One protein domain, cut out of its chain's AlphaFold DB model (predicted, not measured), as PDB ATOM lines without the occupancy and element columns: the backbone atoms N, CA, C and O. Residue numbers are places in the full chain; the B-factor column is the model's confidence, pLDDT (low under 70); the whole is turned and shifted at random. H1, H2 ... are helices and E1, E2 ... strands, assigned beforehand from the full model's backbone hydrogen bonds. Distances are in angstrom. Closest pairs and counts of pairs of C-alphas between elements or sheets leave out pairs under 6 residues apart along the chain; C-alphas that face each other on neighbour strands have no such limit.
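AT A GLANCE: This is residues 52 to 154 of the 555 residues of an uncharacterized protein of Hyalangium minutum (UniProt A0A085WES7). A twisted wall of four antiparallel strands, E2 E1 E3 E4, has helices H1 and H2 packed together over one face, in two layers. The 103 printed residues include, in order, H1, E1, E2, H2, E3, E4; the class is mixed, helices and strands. The whole is compact, radius of gyration of the C-alphas 13.6 A, spanning 44 by 28 by 16 A.

HOW THE PARTS SIT: Start with H1, residues 52 to 72, its height over the sheet 7.7 A. Next comes the hairpin of E1, residues 81 to 89, and E2, residues 92 to 101; N 83 and O 99 are 2.8 A apart. H2, residues 113 to 128, touches H1 at a steep tilt of 41 degrees, opposite ways; their closest C-alphas, of Ala 65 and Ala 121, are 5.1 A apart. E3, residues 133 to 141, is E1's antiparallel neighbour, N 84 to O 137 being 2.8 A. E3 and E4, residues 146 to 153, form a hairpin, N 138 to O 149 being 2.8 A. E2, H2 and E3 make a split strand-helix-strand unit, E1 between its strands, the crossover left-handed. In H1 and H2 every O i to N i+4 pair is within hydrogen-bond range.

IN THESE COORDINATES: Find C-alpha 52 at (-109.657, 406.351, 2.539); H1 runs 30.0 A from there. E2 spans 26.3 A, and E4 ends at C-alpha 153, (-112.124, 430.535, -10.697).

THE WHOLE: The farthest C-alphas, of Glu 52 and Pro 106, are 45.7 A apart. The printed part has no cut, the link E2 to H2 is long, and no printed residue is under 70 in pLDDT.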
ATOM      1  N   GLU A  52    -108.369 406.737   3.130       81.25
ATOM      2  CA  GLU A  52    -109.657 406.351   2.539       81.25
ATOM      3  C   GLU A  52    -110.218 407.471   1.652       81.25
ATOM      4  O   GLU A  52    -110.749 407.206   0.571       81.25
ATOM      5  N   LEU A  53    -110.042 408.727   2.075       80.88
ATOM      6  CA  LEU A  53    -110.427 409.911   1.304       80.88
ATOM      7  C   LEU A  53    -109.545 410.098   0.069       80.88
ATOM      8  O   LEU A  53    -110.063 410.398  -1.003       80.88
ATOM      9  N   GLU A  54    -108.235 409.879   0.198       85.81
ATOM     10  CA  GLU A  54    -107.300 409.902  -0.934       85.81
ATOM     11  C   GLU A  54    -107.675 408.842  -1.978       85.81
ATOM     12  O   GLU A  54    -107.829 409.162  -3.157       85.81
ATOM     13  N   GLN A  55    -107.937 407.606  -1.542       87.00
ATOM     14  CA  GLN A  55    -108.366 406.528  -2.432       87.00
ATOM     15  C   GLN A  55    -109.705 406.837  -3.123       87.00
ATOM     16  O   GLN A  55    -109.881 406.547  -4.309       87.00
ATOM     17  N   ALA A  56    -110.662 407.420  -2.397       87.44
ATOM     18  CA  ALA A  56    -111.937 407.832  -2.970       87.44
ATOM     19  C   ALA A  56    -111.761 408.965  -3.997       87.44
ATOM     20  O   ALA A  56    -112.371 408.909  -5.062       87.44
ATOM     21  N   ALA A  57    -110.890 409.945  -3.734       89.00
ATOM     22  CA  ALA A  57    -110.577 411.016  -4.683       89.00
ATOM     23  C   ALA A  57    -109.940 410.477  -5.975       89.00
ATOM     24  O   ALA A  57    -110.339 410.867  -7.072       89.00
ATOM     25  N   GLU A  58    -108.989 409.545  -5.865       89.31
ATOM     26  CA  GLU A  58    -108.369 408.886  -7.023       89.31
ATOM     27  C   GLU A  58    -109.385 408.075  -7.838       89.31
ATOM     28  O   GLU A  58    -109.415 408.159  -9.069       89.31
ATOM     29  N   SER A  59    -110.256 407.321  -7.159       89.44
ATOM     30  CA  SER A  59    -111.325 406.560  -7.811       89.44
ATOM     31  C   SER A  59    -112.306 407.473  -8.541       89.44
ATOM     32  O   SER A  59    -112.701 407.170  -9.664       89.44
ATOM     33  N   GLU A  60    -112.690 408.596  -7.934       90.81
ATOM     34  CA  GLU A  60    -113.604 409.556  -8.546       90.81
ATOM     35  C   GLU A  60    -112.979 410.252  -9.765       90.81
ATOM     36  O   GLU A  60    -113.627 410.383 -10.807       90.81
ATOM     37  N   ALA A  61    -111.702 410.633  -9.677       92.00
ATOM     38  CA  ALA A  61    -110.940 411.161 -10.804       92.00
ATOM     39  C   ALA A  61    -110.905 410.168 -11.980       92.00
ATOM     40  O   ALA A  61    -111.157 410.552 -13.126       92.00
ATOM     41  N   ALA A  62    -110.648 408.885 -11.705       91.12
ATOM     42  CA  ALA A  62    -110.639 407.832 -12.718       91.12
ATOM     43  C   ALA A  62    -112.031 407.596 -13.332       91.12
ATOM     44  O   ALA A  62    -112.153 407.482 -14.556       91.12
ATOM     45  N   LEU A  63    -113.083 407.578 -12.506       91.56
ATOM     46  CA  LEU A  63    -114.475 407.462 -12.946       91.56
ATOM     47  C   LEU A  63    -114.846 408.595 -13.910       91.56
ATOM     48  O   LEU A  63    -115.369 408.344 -14.997       91.56
ATOM     49  N   LEU A  64    -114.555 409.844 -13.540       93.50
ATOM     50  CA  LEU A  64    -114.873 411.006 -14.369       93.50
ATOM     51  C   LEU A  64    -114.027 411.060 -15.642       93.50
ATOM     52  O   LEU A  64    -114.552 411.415 -16.698       93.50
ATOM     53  N   ALA A  65    -112.759 410.644 -15.591       93.25
ATOM     54  CA  ALA A  65    -111.930 410.502 -16.786       93.25
ATOM     55  C   ALA A  65    -112.520 409.485 -17.776       93.25
ATOM     56  O   ALA A  65    -112.613 409.771 -18.973       93.25
ATOM     57  N   ALA A  66    -112.969 408.323 -17.288       91.94
ATOM     58  CA  ALA A  66    -113.637 407.318 -18.113       91.94
ATOM     59  C   ALA A  66    -114.951 407.852 -18.705       91.94
ATOM     60  O   ALA A  66    -115.205 407.689 -19.900       91.94
ATOM     61  N   GLN A  67    -115.746 408.550 -17.894       93.00
ATOM     62  CA  GLN A  67    -117.037 409.094 -18.303       93.00
ATOM     63  C   GLN A  67    -116.903 410.198 -19.361       93.00
ATOM     64  O   GLN A  67    -117.606 410.198 -20.371       93.00
ATOM     65  N   ILE A  68    -115.963 411.123 -19.179       93.56
ATOM     66  CA  ILE A  68    -115.693 412.182 -20.156       93.56
ATOM     67  C   ILE A  68    -115.075 411.606 -21.427       93.56
ATOM     68  O   ILE A  68    -115.440 412.035 -22.524       93.56
ATOM     69  N   SER A  69    -114.200 410.601 -21.302       91.38
ATOM     70  CA  SER A  69    -113.690 409.870 -22.463       91.38
ATOM     71  C   SER A  69    -114.851 409.292 -23.276       91.38
ATOM     72  O   SER A  69    -114.918 409.549 -24.475       91.38
ATOM     73  N   ALA A  70    -115.836 408.644 -22.637       90.19
ATOM     74  CA  ALA A  70    -117.027 408.113 -23.307       90.19
ATOM     75  C   ALA A  70    -117.843 409.190 -24.048       90.19
ATOM     76  O   ALA A  70    -118.213 408.978 -25.203       90.19
ATOM     77  N   VAL A  71    -118.064 410.366 -23.445       91.25
ATOM     78  CA  VAL A  71    -118.726 411.506 -24.117       91.25
ATOM     79  C   VAL A  71    -117.927 411.965 -25.343       91.25
ATOM     80  O   VAL A  71    -118.498 412.261 -26.399       91.25
ATOM     81  N   SER A  72    -116.598 411.989 -25.224       87.69
ATOM     82  CA  SER A  72    -115.679 412.470 -26.257       87.69
ATOM     83  C   SER A  72    -115.559 411.551 -27.485       87.69
ATOM     84  O   SER A  72    -115.068 412.007 -28.518       87.69
ATOM     85  N   LYS A  73    -116.040 410.297 -27.402       85.19
ATOM     86  CA  LYS A  73    -116.071 409.330 -28.521       85.19
ATOM     87  C   LYS A  73    -117.104 409.662 -29.594       85.19
ATOM     88  O   LYS A  73    -117.053 409.111 -30.691       85.19
ATOM     89  N   THR A  74    -118.056 410.538 -29.281       79.50
ATOM     90  CA  THR A  74    -118.999 411.058 -30.276       79.50
ATOM     91  C   THR A  74    -118.196 411.662 -31.438       79.50
ATOM     92  O   THR A  74    -117.210 412.356 -31.177       79.50
ATOM     93  N   PRO A  75    -118.557 411.397 -32.710       77.62
ATOM     94  CA  PRO A  75    -117.778 411.826 -33.873       77.62
ATOM     95  C   PRO A  75    -117.886 413.342 -34.091       77.62
ATOM     96  O   PRO A  75    -118.576 413.828 -34.986       77.62
ATOM     97  N   TYR A  76    -117.205 414.102 -33.238       83.94
ATOM     98  CA  TYR A  76    -117.146 415.551 -33.280       83.94
ATOM     99  C   TYR A  76    -116.225 416.033 -34.401       83.94
ATOM    100  O   TYR A  76    -115.151 415.474 -34.646       83.94
ATOM    101  N   ALA A  77    -116.641 417.116 -35.051       86.94
ATOM    102  CA  ALA A  77    -115.832 417.820 -36.029       86.94
ATOM    103  C   ALA A  77    -114.563 418.423 -35.400       86.94
ATOM    104  O   ALA A  77    -114.494 418.699 -34.199       86.94
ATOM    105  N   GLN A  78    -113.551 418.675 -36.224       91.19
ATOM    106  CA  GLN A  78    -112.374 419.425 -35.803       91.19
ATOM    107  C   GLN A  78    -112.783 420.840 -35.363       91.19
ATOM    108  O   GLN A  78    -113.602 421.491 -36.009       91.19
ATOM    109  N   GLY A  79    -112.181 421.333 -34.278       90.38
ATOM    110  CA  GLY A  79    -112.469 422.652 -33.708       90.38
ATOM    111  C   GLY A  79    -113.552 422.649 -32.628       90.38
ATOM    112  O   GLY A  79    -113.656 423.636 -31.898       90.38
ATOM    113  N   VAL A  80    -114.282 421.540 -32.466       93.62
ATOM    114  CA  VAL A  80    -115.269 421.374 -31.393       93.62
ATOM    115  C   VAL A  80    -114.641 421.599 -30.027       93.62
ATOM    116  O   VAL A  80    -113.533 421.136 -29.753       93.62
ATOM    117  N   ARG A  81    -115.372 422.288 -29.155       95.75
ATOM    118  CA  ARG A  81    -115.000 422.503 -27.761       95.75
ATOM    119  C   ARG A  81    -116.048 421.900 -26.840       95.75
ATOM    120  O   ARG A  81    -117.209 422.280 -26.924       95.75
ATOM    121  N   LEU A  82    -115.620 421.013 -25.951       96.44
ATOM    122  CA  LEU A  82    -116.413 420.522 -24.829       96.44
ATOM    123  C   LEU A  82    -115.894 421.182 -23.554       96.44
ATOM    124  O   LEU A  82    -114.688 421.158 -23.308       96.44
ATOM    125  N   SER A  83    -116.780 421.754 -22.753       97.19
ATOM    126  CA  SER A  83    -116.440 422.375 -21.476       97.19
ATOM    127  C   SER A  83    -117.252 421.731 -20.361       97.19
ATOM    128  O   SER A  83    -118.470 421.625 -20.467       97.19
ATOM    129  N   PHE A  84    -116.565 421.297 -19.306       97.12
ATOM    130  CA  PHE A  84    -117.138 420.672 -18.116       97.12
ATOM    131  C   PHE A  84    -116.743 421.500 -16.896       97.12
ATOM    132  O   PHE A  84    -115.555 421.607 -16.582       97.12
ATOM    133  N   THR A  85    -117.718 422.084 -16.208       96.12
ATOM    134  CA  THR A  85    -117.481 422.944 -15.046       96.12
ATOM    135  C   THR A  85    -117.860 422.228 -13.762       96.12
ATOM    136  O   THR A  85    -119.034 421.969 -13.486       96.12
ATOM    137  N   PHE A  86    -116.848 421.945 -12.951       94.62
ATOM    138  CA  PHE A  86    -116.956 421.278 -11.664       94.62
ATOM    139  C   PHE A  86    -116.811 422.274 -10.518       94.62
ATOM    140  O   PHE A  86    -116.046 423.230 -10.621       94.62
ATOM    141  N   TRP A  87    -117.458 421.998  -9.391       94.38
ATOM    142  CA  TRP A  87    -116.902 422.379  -8.096       94.38
ATOM    143  C   TRP A  87    -115.972 421.268  -7.621       94.38
ATOM    144  O   TRP A  87    -116.377 420.105  -7.613       94.38
ATOM    145  N   ASN A  88    -114.750 421.627  -7.240       92.75
ATOM    146  CA  ASN A  88    -113.784 420.724  -6.637       92.75
ATOM    147  C   ASN A  88    -113.567 421.096  -5.170       92.75
ATOM    148  O   ASN A  88    -113.185 422.228  -4.869       92.75
ATOM    149  N   GLU A  89    -113.751 420.143  -4.267       90.00
ATOM    150  CA  GLU A  89    -113.417 420.300  -2.857       90.00
ATOM    151  C   GLU A  89    -112.872 418.983  -2.317       90.00
ATOM    152  O   GLU A  89    -113.569 417.975  -2.301       90.00
ATOM    153  N   ARG A  90    -111.596 418.983  -1.907       85.31
ATOM    154  CA  ARG A  90    -110.901 417.790  -1.381       85.31
ATOM    155  C   ARG A  90    -110.943 416.579  -2.333       85.31
ATOM    156  O   ARG A  90    -111.023 415.440  -1.886       85.31
ATOM    157  N   GLY A  91    -110.913 416.822  -3.644       88.38
ATOM    158  CA  GLY A  91    -111.019 415.775  -4.662       88.38
ATOM    159  C   GLY A  91    -112.451 415.327  -4.976       88.38
ATOM    160  O   GLY A  91    -112.634 414.518  -5.880       88.38
ATOM    161  N   ALA A  92    -113.466 415.864  -4.288       91.31
ATOM    162  CA  ALA A  92    -114.866 415.687  -4.655       91.31
ATOM    163  C   ALA A  92    -115.217 416.623  -5.818       91.31
ATOM    164  O   ALA A  92    -115.210 417.846  -5.682       91.31
ATOM    165  N   LEU A  93    -115.544 416.044  -6.966       92.81
ATOM    166  CA  LEU A  93    -115.813 416.702  -8.233       92.81
ATOM    167  C   LEU A  93    -117.321 416.672  -8.516       92.81
ATOM    168  O   LEU A  93    -117.912 415.661  -8.897       92.81
ATOM    169  N   SER A  94    -117.973 417.814  -8.322       93.31
ATOM    170  CA  SER A  94    -119.412 417.975  -8.567       93.31
ATOM    171  C   SER A  94    -119.636 418.727  -9.874       93.31
ATOM    172  O   SER A  94    -119.361 419.923  -9.933       93.31
ATOM    173  N   LEU A  95    -120.117 418.048 -10.924       95.94
ATOM    174  CA  LEU A  95    -120.411 418.704 -12.203       95.94
ATOM    175  C   LEU A  95    -121.610 419.651 -12.051       95.94
ATOM    176  O   LEU A  95    -122.659 419.264 -11.536       95.94
ATOM    177  N   THR A  96    -121.442 420.891 -12.505       94.62
ATOM    178  CA  THR A  96    -122.446 421.963 -12.398       94.62
ATOM    179  C   THR A  96    -122.911 422.488 -13.750       94.62
ATOM    180  O   THR A  96    -124.063 422.911 -13.873       94.62
ATOM    181  N   ASP A  97    -122.044 422.421 -14.762       96.38
ATOM    182  CA  ASP A  97    -122.344 422.844 -16.126       96.38
ATOM    183  C   ASP A  97    -121.564 422.000 -17.142       96.38
ATOM    184  O   ASP A  97    -120.432 421.573 -16.894       96.38
ATOM    185  N   PHE A  98    -122.185 421.767 -18.290       97.69
ATOM    186  CA  PHE A  98    -121.587 421.208 -19.487       97.69
ATOM    187  C   PHE A  98    -122.024 422.040 -20.691       97.69
ATOM    188  O   PHE A  98    -123.208 422.355 -20.832       97.69
ATOM    189  N   SER A  99    -121.099 422.303 -21.612       96.88
ATOM    190  CA  SER A  99    -121.425 422.879 -22.916       96.88
ATOM    191  C   SER A  99    -120.565 422.312 -24.043       96.88
ATOM    192  O   SER A  99    -119.388 421.996 -23.863       96.88
ATOM    193  N   ALA A 100    -121.165 422.213 -25.226       94.56
ATOM    194  CA  ALA A 100    -120.517 421.837 -26.471       94.56
ATOM    195  C   ALA A 100    -120.665 422.974 -27.491       94.56
ATOM    196  O   ALA A 100    -121.766 423.455 -27.754       94.56
ATOM    197  N   GLN A 101    -119.553 423.418 -28.074       92.56
ATOM    198  CA  GLN A 101    -119.502 424.542 -29.013       92.56
ATOM    199  C   GLN A 101    -118.707 424.183 -30.271       92.56
ATOM    200  O   GLN A 101    -117.842 423.307 -30.247       92.56
ATOM    201  N   GLY A 102    -118.957 424.902 -31.371       83.75
ATOM    202  CA  GLY A 102    -118.168 424.763 -32.603       83.75
ATOM    203  C   GLY A 102    -118.410 423.452 -33.355       83.75
ATOM    204  O   GLY A 102    -117.500 422.924 -33.979       83.75
ATOM    205  N   LEU A 103    -119.630 422.916 -33.273       78.31
ATOM    206  CA  LEU A 103    -120.008 421.589 -33.787       78.31
ATOM    207  C   LEU A 103    -120.066 421.503 -35.314       78.31
ATOM    208  O   LEU A 103    -120.029 420.411 -35.877       78.31
ATOM    209  N   ASN A 104    -120.064 422.659 -35.973       74.75
ATOM    210  CA  ASN A 104    -119.917 422.779 -37.412       74.75
ATOM    211  C   ASN A 104    -118.429 422.892 -37.757       74.75
ATOM    212  O   ASN A 104    -117.792 423.902 -37.460       74.75
ATOM    213  N   GLY A 105    -117.882 421.868 -38.403       77.44
ATOM    214  CA  GLY A 105    -116.487 421.848 -38.823       77.44
ATOM    215  C   GLY A 105    -116.173 420.655 -39.724       77.44
ATOM    216  O   GLY A 105    -117.039 419.807 -39.956       77.44
ATOM    217  N   PRO A 106    -114.940 420.573 -40.248       82.06
ATOM    218  CA  PRO A 106    -114.510 419.427 -41.031       82.06
ATOM    219  C   PRO A 106    -114.453 418.163 -40.164       82.06
ATOM    220  O   PRO A 106    -114.205 418.222 -38.958       82.06
ATOM    221  N   ALA A 107    -114.679 417.005 -40.786       84.06
ATOM    222  CA  ALA A 107    -114.599 415.721 -40.102       84.06
ATOM    223  C   ALA A 107    -113.183 415.485 -39.544       84.06
ATOM    224  O   ALA A 107    -112.187 415.644 -40.255       84.06
ATOM    225  N   ALA A 108    -113.099 415.091 -38.273       85.94
ATOM    226  CA  ALA A 108    -111.844 414.705 -37.641       85.94
ATOM    227  C   ALA A 108    -111.573 413.200 -37.828       85.94
ATOM    228  O   ALA A 108    -112.485 412.426 -38.123       85.94
ATOM    229  N   ALA A 109    -110.321 412.772 -37.646       86.88
ATOM    230  CA  ALA A 109    -109.968 411.351 -37.682       86.88
ATOM    231  C   ALA A 109    -110.552 410.596 -36.464       86.88
ATOM    232  O   ALA A 109    -110.973 411.232 -35.495       86.88
ATOM    233  N   PRO A 110    -110.567 409.255 -36.452       86.38
ATOM    234  CA  PRO A 110    -110.855 408.497 -35.235       86.38
ATOM    235  C   PRO A 110    -109.874 408.837 -34.100       86.38
ATOM    236  O   PRO A 110    -108.726 409.214 -34.352       86.38
ATOM    237  N   LEU A 111    -110.339 408.735 -32.855       87.00
ATOM    238  CA  LEU A 111    -109.545 408.987 -31.652       87.00
ATOM    239  C   LEU A 111    -108.863 407.712 -31.153       87.00
ATOM    240  O   LEU A 111    -109.361 406.607 -31.351       87.00
ATOM    241  N   ASP A 112    -107.749 407.899 -30.448       87.38
ATOM    242  CA  ASP A 112    -107.203 406.892 -29.540       87.38
ATOM    243  C   ASP A 112    -107.891 407.045 -28.173       87.38
ATOM    244  O   ASP A 112    -107.627 407.987 -27.413       87.38
ATOM    245  N   ASP A 113    -108.837 406.147 -27.908       83.31
ATOM    246  CA  ASP A 113    -109.691 406.171 -26.718       83.31
ATOM    247  C   ASP A 113    -108.896 405.996 -25.419       83.31
ATOM    248  O   ASP A 113    -109.187 406.656 -24.415       83.31
ATOM    249  N   GLU A 114    -107.898 405.111 -25.432       87.50
ATOM    250  CA  GLU A 114    -107.084 404.789 -24.263       87.50
ATOM    251  C   GLU A 114    -106.182 405.968 -23.916       87.50
ATOM    252  O   GLU A 114    -106.230 406.478 -22.795       87.50
ATOM    253  N   LYS A 115    -105.487 406.519 -24.919       88.38
ATOM    254  CA  LYS A 115    -104.668 407.720 -24.735       88.38
ATOM    255  C   LYS A 115    -105.487 408.909 -24.227       88.38
ATOM    256  O   LYS A 115    -105.016 409.671 -23.378       88.38
ATOM    257  N   THR A 116    -106.711 409.082 -24.733       88.50
ATOM    258  CA  THR A 116    -107.607 410.163 -24.292       88.50
ATOM    259  C   THR A 116    -107.988 409.987 -22.823       88.50
ATOM    260  O   THR A 116    -107.880 410.934 -22.042       88.50
ATOM    261  N   ARG A 117    -108.381 408.771 -22.423       89.81
ATOM    262  CA  ARG A 117    -108.727 408.452 -21.032       89.81
ATOM    263  C   ARG A 117    -107.544 408.678 -20.088       89.81
ATOM    264  O   ARG A 117    -107.722 409.309 -19.050       89.81
ATOM    265  N   ASP A 118    -106.355 408.216 -20.452       88.81
ATOM    266  CA  ASP A 118    -105.167 408.306 -19.597       88.81
ATOM    267  C   ASP A 118    -104.696 409.764 -19.437       88.81
ATOM    268  O   ASP A 118    -104.311 410.196 -18.343       88.81
ATOM    269  N   THR A 119    -104.820 410.566 -20.502       90.62
ATOM    270  CA  THR A 119    -104.577 412.018 -20.451       90.62
ATOM    271  C   THR A 119    -105.550 412.701 -19.487       90.62
ATOM    272  O   THR A 119    -105.133 413.498 -18.647       90.62
ATOM    273  N   LEU A 120    -106.844 412.371 -19.567       92.19
ATOM    274  CA  LEU A 120    -107.864 412.911 -18.664       92.19
ATOM    275  C   LEU A 120    -107.604 412.506 -17.209       92.19
ATOM    276  O   LEU A 120    -107.653 413.366 -16.334       92.19
ATOM    277  N   ALA A 121    -107.294 411.233 -16.951       87.44
ATOM    278  CA  ALA A 121    -107.017 410.727 -15.607       87.44
ATOM    279  C   ALA A 121    -105.831 411.456 -14.957       87.44
ATOM    280  O   ALA A 121    -105.918 411.863 -13.799       87.44
ATOM    281  N   THR A 122    -104.767 411.699 -15.728       87.38
ATOM    282  CA  THR A 122    -103.606 412.482 -15.278       87.38
ATOM    283  C   THR A 122    -104.016 413.905 -14.897       87.38
ATOM    284  O   THR A 122    -103.716 414.358 -13.794       87.38
ATOM    285  N   VAL A 123    -104.769 414.591 -15.765       88.56
ATOM    286  CA  VAL A 123    -105.247 415.958 -15.500       88.56
ATOM    287  C   VAL A 123    -106.107 416.000 -14.237       88.56
ATOM    288  O   VAL A 123    -105.845 416.819 -13.356       88.56
ATOM    289  N   PHE A 124    -107.091 415.103 -14.109       87.69
ATOM    290  CA  PHE A 124    -107.944 415.025 -12.924       87.69
ATOM    291  C   PHE A 124    -107.144 414.768 -11.651       87.69
ATOM    292  O   PHE A 124    -107.355 415.472 -10.667       87.69
ATOM    293  N   SER A 125    -106.209 413.816 -11.653       80.50
ATOM    294  CA  SER A 125    -105.381 413.528 -10.478       80.50
ATOM    295  C   SER A 125    -104.543 414.739 -10.061       80.50
ATOM    296  O   SER A 125    -104.452 415.037  -8.871       80.50
ATOM    297  N   GLU A 126    -103.962 415.465 -11.018       81.38
ATOM    298  CA  GLU A 126    -103.118 416.624 -10.723       81.38
ATOM    299  C   GLU A 126    -103.903 417.808 -10.157       81.38
ATOM    300  O   GLU A 126    -103.434 418.448  -9.213       81.38
ATOM    301  N   TYR A 127    -105.079 418.129 -10.712       83.25
ATOM    302  CA  TYR A 127    -105.819 419.318 -10.277       83.25
ATOM    303  C   TYR A 127    -106.758 419.039  -9.098       83.25
ATOM    304  O   TYR A 127    -106.910 419.908  -8.234       83.25
ATOM    305  N   SER A 128    -107.391 417.857  -9.048       78.12
ATOM    306  CA  SER A 128    -108.439 417.555  -8.059       78.12
ATOM    307  C   SER A 128    -107.910 417.623  -6.623       78.12
ATOM    308  O   SER A 128    -108.584 418.135  -5.732       78.12
ATOM    309  N   GLN A 129    -106.655 417.218  -6.423       74.19
ATOM    310  CA  GLN A 129    -105.985 417.214  -5.123       74.19
ATOM    311  C   GLN A 129    -105.358 418.567  -4.743       74.19
ATOM    312  O   GLN A 129    -105.123 418.827  -3.565       74.19
ATOM    313  N   ARG A 130    -105.060 419.438  -5.718       80.69
ATOM    314  CA  ARG A 130    -104.279 420.674  -5.495       80.69
ATOM    315  C   ARG A 130    -105.118 421.938  -5.367       80.69
ATOM    316  O   ARG A 130    -104.614 422.953  -4.888       80.69
ATOM    317  N   HIS A 131    -106.371 421.902  -5.808       83.56
ATOM    318  CA  HIS A 131    -107.220 423.086  -5.882       83.56
ATOM    319  C   HIS A 131    -108.559 422.871  -5.181       83.56
ATOM    320  O   HIS A 131    -109.070 421.762  -5.093       83.56
ATOM    321  N   THR A 132    -109.143 423.953  -4.678       87.69
ATOM    322  CA  THR A 132    -110.525 423.988  -4.192       87.69
ATOM    323  C   THR A 132    -111.210 425.183  -4.831       87.69
ATOM    324  O   THR A 132    -110.611 426.256  -4.910       87.69
ATOM    325  N   GLY A 133    -112.436 424.994  -5.306       90.56
ATOM    326  CA  GLY A 133    -113.184 426.010  -6.037       90.56
ATOM    327  C   GLY A 133    -113.764 425.481  -7.340       90.56
ATOM    328  O   GLY A 133    -113.789 424.275  -7.593       90.56
ATOM    329  N   GLN A 134    -114.243 426.396  -8.177       93.19
ATOM    330  CA  GLN A 134    -114.779 426.034  -9.480       93.19
ATOM    331  C   GLN A 134    -113.636 425.806 -10.476       93.19
ATOM    332  O   GLN A 134    -112.733 426.632 -10.610       93.19
ATOM    333  N   THR A 135    -113.706 424.691 -11.200       92.38
ATOM    334  CA  THR A 135    -112.744 424.304 -12.232       92.38
ATOM    335  C   THR A 135    -113.481 423.976 -13.521       92.38
ATOM    336  O   THR A 135    -114.388 423.149 -13.524       92.38
ATOM    337  N   THR A 136    -113.054 424.569 -14.632       94.56
ATOM    338  CA  THR A 136    -113.578 424.250 -15.964       94.56
ATOM    339  C   THR A 136    -112.544 423.466 -16.754       94.56
ATOM    340  O   THR A 136    -111.521 424.022 -17.152       94.56
ATOM    341  N   LEU A 137    -112.824 422.189 -17.007       95.19
ATOM    342  CA  LEU A 137    -112.078 421.342 -17.933       95.19
ATOM    343  C   LEU A 137    -112.567 421.616 -19.356       95.19
ATOM    344  O   LEU A 137    -113.765 421.589 -19.623       95.19
ATOM    345  N   THR A 138    -111.645 421.859 -20.280       96.06
ATOM    346  CA  THR A 138    -111.947 422.110 -21.688       96.06
ATOM    347  C   THR A 138    -111.228 421.104 -22.573       96.06
ATOM    348  O   THR A 138    -110.006 420.977 -22.513       96.06
ATOM    349  N   LEU A 139    -111.987 420.432 -23.436       95.62
ATOM    350  CA  LEU A 139    -111.480 419.570 -24.497       95.62
ATOM    351  C   LEU A 139    -111.696 420.260 -25.835       95.62
ATOM    352  O   LEU A 139    -112.825 420.579 -26.197       95.62
ATOM    353  N   ARG A 140    -110.620 420.484 -26.586       94.94
ATOM    354  CA  ARG A 140    -110.683 421.014 -27.951       94.94
ATOM    355  C   ARG A 140    -110.302 419.932 -28.954       94.94
ATOM    356  O   ARG A 140    -109.201 419.386 -28.880       94.94
ATOM    357  N   ARG A 141    -111.195 419.634 -29.897       93.69
ATOM    358  CA  ARG A 141    -111.006 418.587 -30.901       93.69
ATOM    359  C   ARG A 141    -109.976 419.032 -31.932       93.69
ATOM    360  O   ARG A 141    -110.221 419.958 -32.705       93.69
ATOM    361  N   GLU A 142    -108.831 418.364 -31.955       92.50
ATOM    362  CA  GLU A 142    -107.831 418.491 -33.019       92.50
ATOM    363  C   GLU A 142    -108.057 417.417 -34.092       92.50
ATOM    364  O   GLU A 142    -109.065 416.719 -34.064       92.50
ATOM    365  N   GLN A 143    -107.150 417.268 -35.060       90.81
ATOM    366  CA  GLN A 143    -107.348 416.290 -36.136       90.81
ATOM    367  C   GLN A 143    -107.352 414.841 -35.618       90.81
ATOM    368  O   GLN A 143    -108.170 414.034 -36.050       90.81
ATOM    369  N   THR A 144    -106.458 414.509 -34.683       89.44
ATOM    370  CA  THR A 144    -106.204 413.128 -34.218       89.44
ATOM    371  C   THR A 144    -106.287 412.959 -32.700       89.44
ATOM    372  O   THR A 144    -106.238 411.840 -32.210       89.44
ATOM    373  N   GLN A 145    -106.461 414.045 -31.942       91.25
ATOM    374  CA  GLN A 145    -106.500 414.015 -30.475       91.25
ATOM    375  C   GLN A 145    -107.406 415.104 -29.884       91.25
ATOM    376  O   GLN A 145    -107.890 415.989 -30.599       91.25
ATOM    377  N   TRP A 146    -107.612 415.054 -28.570       93.00
ATOM    378  CA  TRP A 146    -108.156 416.168 -27.799       93.00
ATOM    379  C   TRP A 146    -107.017 416.964 -27.168       93.00
ATOM    380  O   TRP A 146    -106.195 416.407 -26.447       93.00
ATOM    381  N   ALA A 147    -106.989 418.273 -27.405       93.19
ATOM    382  CA  ALA A 147    -106.207 419.172 -26.570       93.19
ATOM    383  C   ALA A 147    -106.981 419.435 -25.277       93.19
ATOM    384  O   ALA A 147    -108.129 419.887 -25.324       93.19
ATOM    385  N   VAL A 148    -106.354 419.143 -24.140       93.44
ATOM    386  CA  VAL A 148    -106.957 419.260 -22.809       93.44
ATOM    387  C   VAL A 148    -106.390 420.486 -22.101       93.44
ATOM    388  O   VAL A 148    -105.177 420.677 -22.062       93.44
ATOM    389  N   GLY A 149    -107.261 421.315 -21.538       91.62
ATOM    390  CA  GLY A 149    -106.881 422.437 -20.683       91.62
ATOM    391  C   GLY A 149    -107.850 422.595 -19.520       91.62
ATOM    392  O   GLY A 149    -108.968 422.084 -19.572       91.62
ATOM    393  N   TYR A 150    -107.442 423.311 -18.476       90.56
ATOM    394  CA  TYR A 150    -108.321 423.646 -17.360       90.56
ATOM    395  C   TYR A 150    -108.084 425.073 -16.866       90.56
ATOM    396  O   TYR A 150    -106.999 425.632 -17.027       90.56
ATOM    397  N   ALA A 151    -109.116 425.660 -16.268       90.50
ATOM    398  CA  ALA A 151    -109.059 426.958 -15.609       90.50
ATOM    399  C   ALA A 151    -109.762 426.879 -14.252       90.50
ATOM    400  O   ALA A 151    -110.751 426.159 -14.120       90.50
ATOM    401  N   VAL A 152    -109.260 427.627 -13.268       87.62
ATOM    402  CA  VAL A 152    -109.826 427.708 -11.912       87.62
ATOM    403  C   VAL A 152    -110.335 429.127 -11.672       87.62
ATOM    404  O   VAL A 152    -109.665 430.094 -12.036       87.62
ATOM    405  N   SER A 153    -111.506 429.257 -11.056       85.69
ATOM    406  CA  SER A 153    -112.124 430.535 -10.697       85.69
ATOM    407  C   SER A 153    -112.503 430.572  -9.214       85.69
ATOM    408  O   SER A 153    -112.842 429.562  -8.592       85.69
ATOM    409  N   ALA A 154    -112.457 431.775  -8.636       75.62
ATOM    410  CA  ALA A 154    -112.879 432.038  -7.264       75.62
ATOM    411  C   ALA A 154    -114.394 432.302  -7.208       75.62
ATOM    412  O   ALA A 154    -114.837 433.412  -6.914       75.62
TER     413      ALA A 154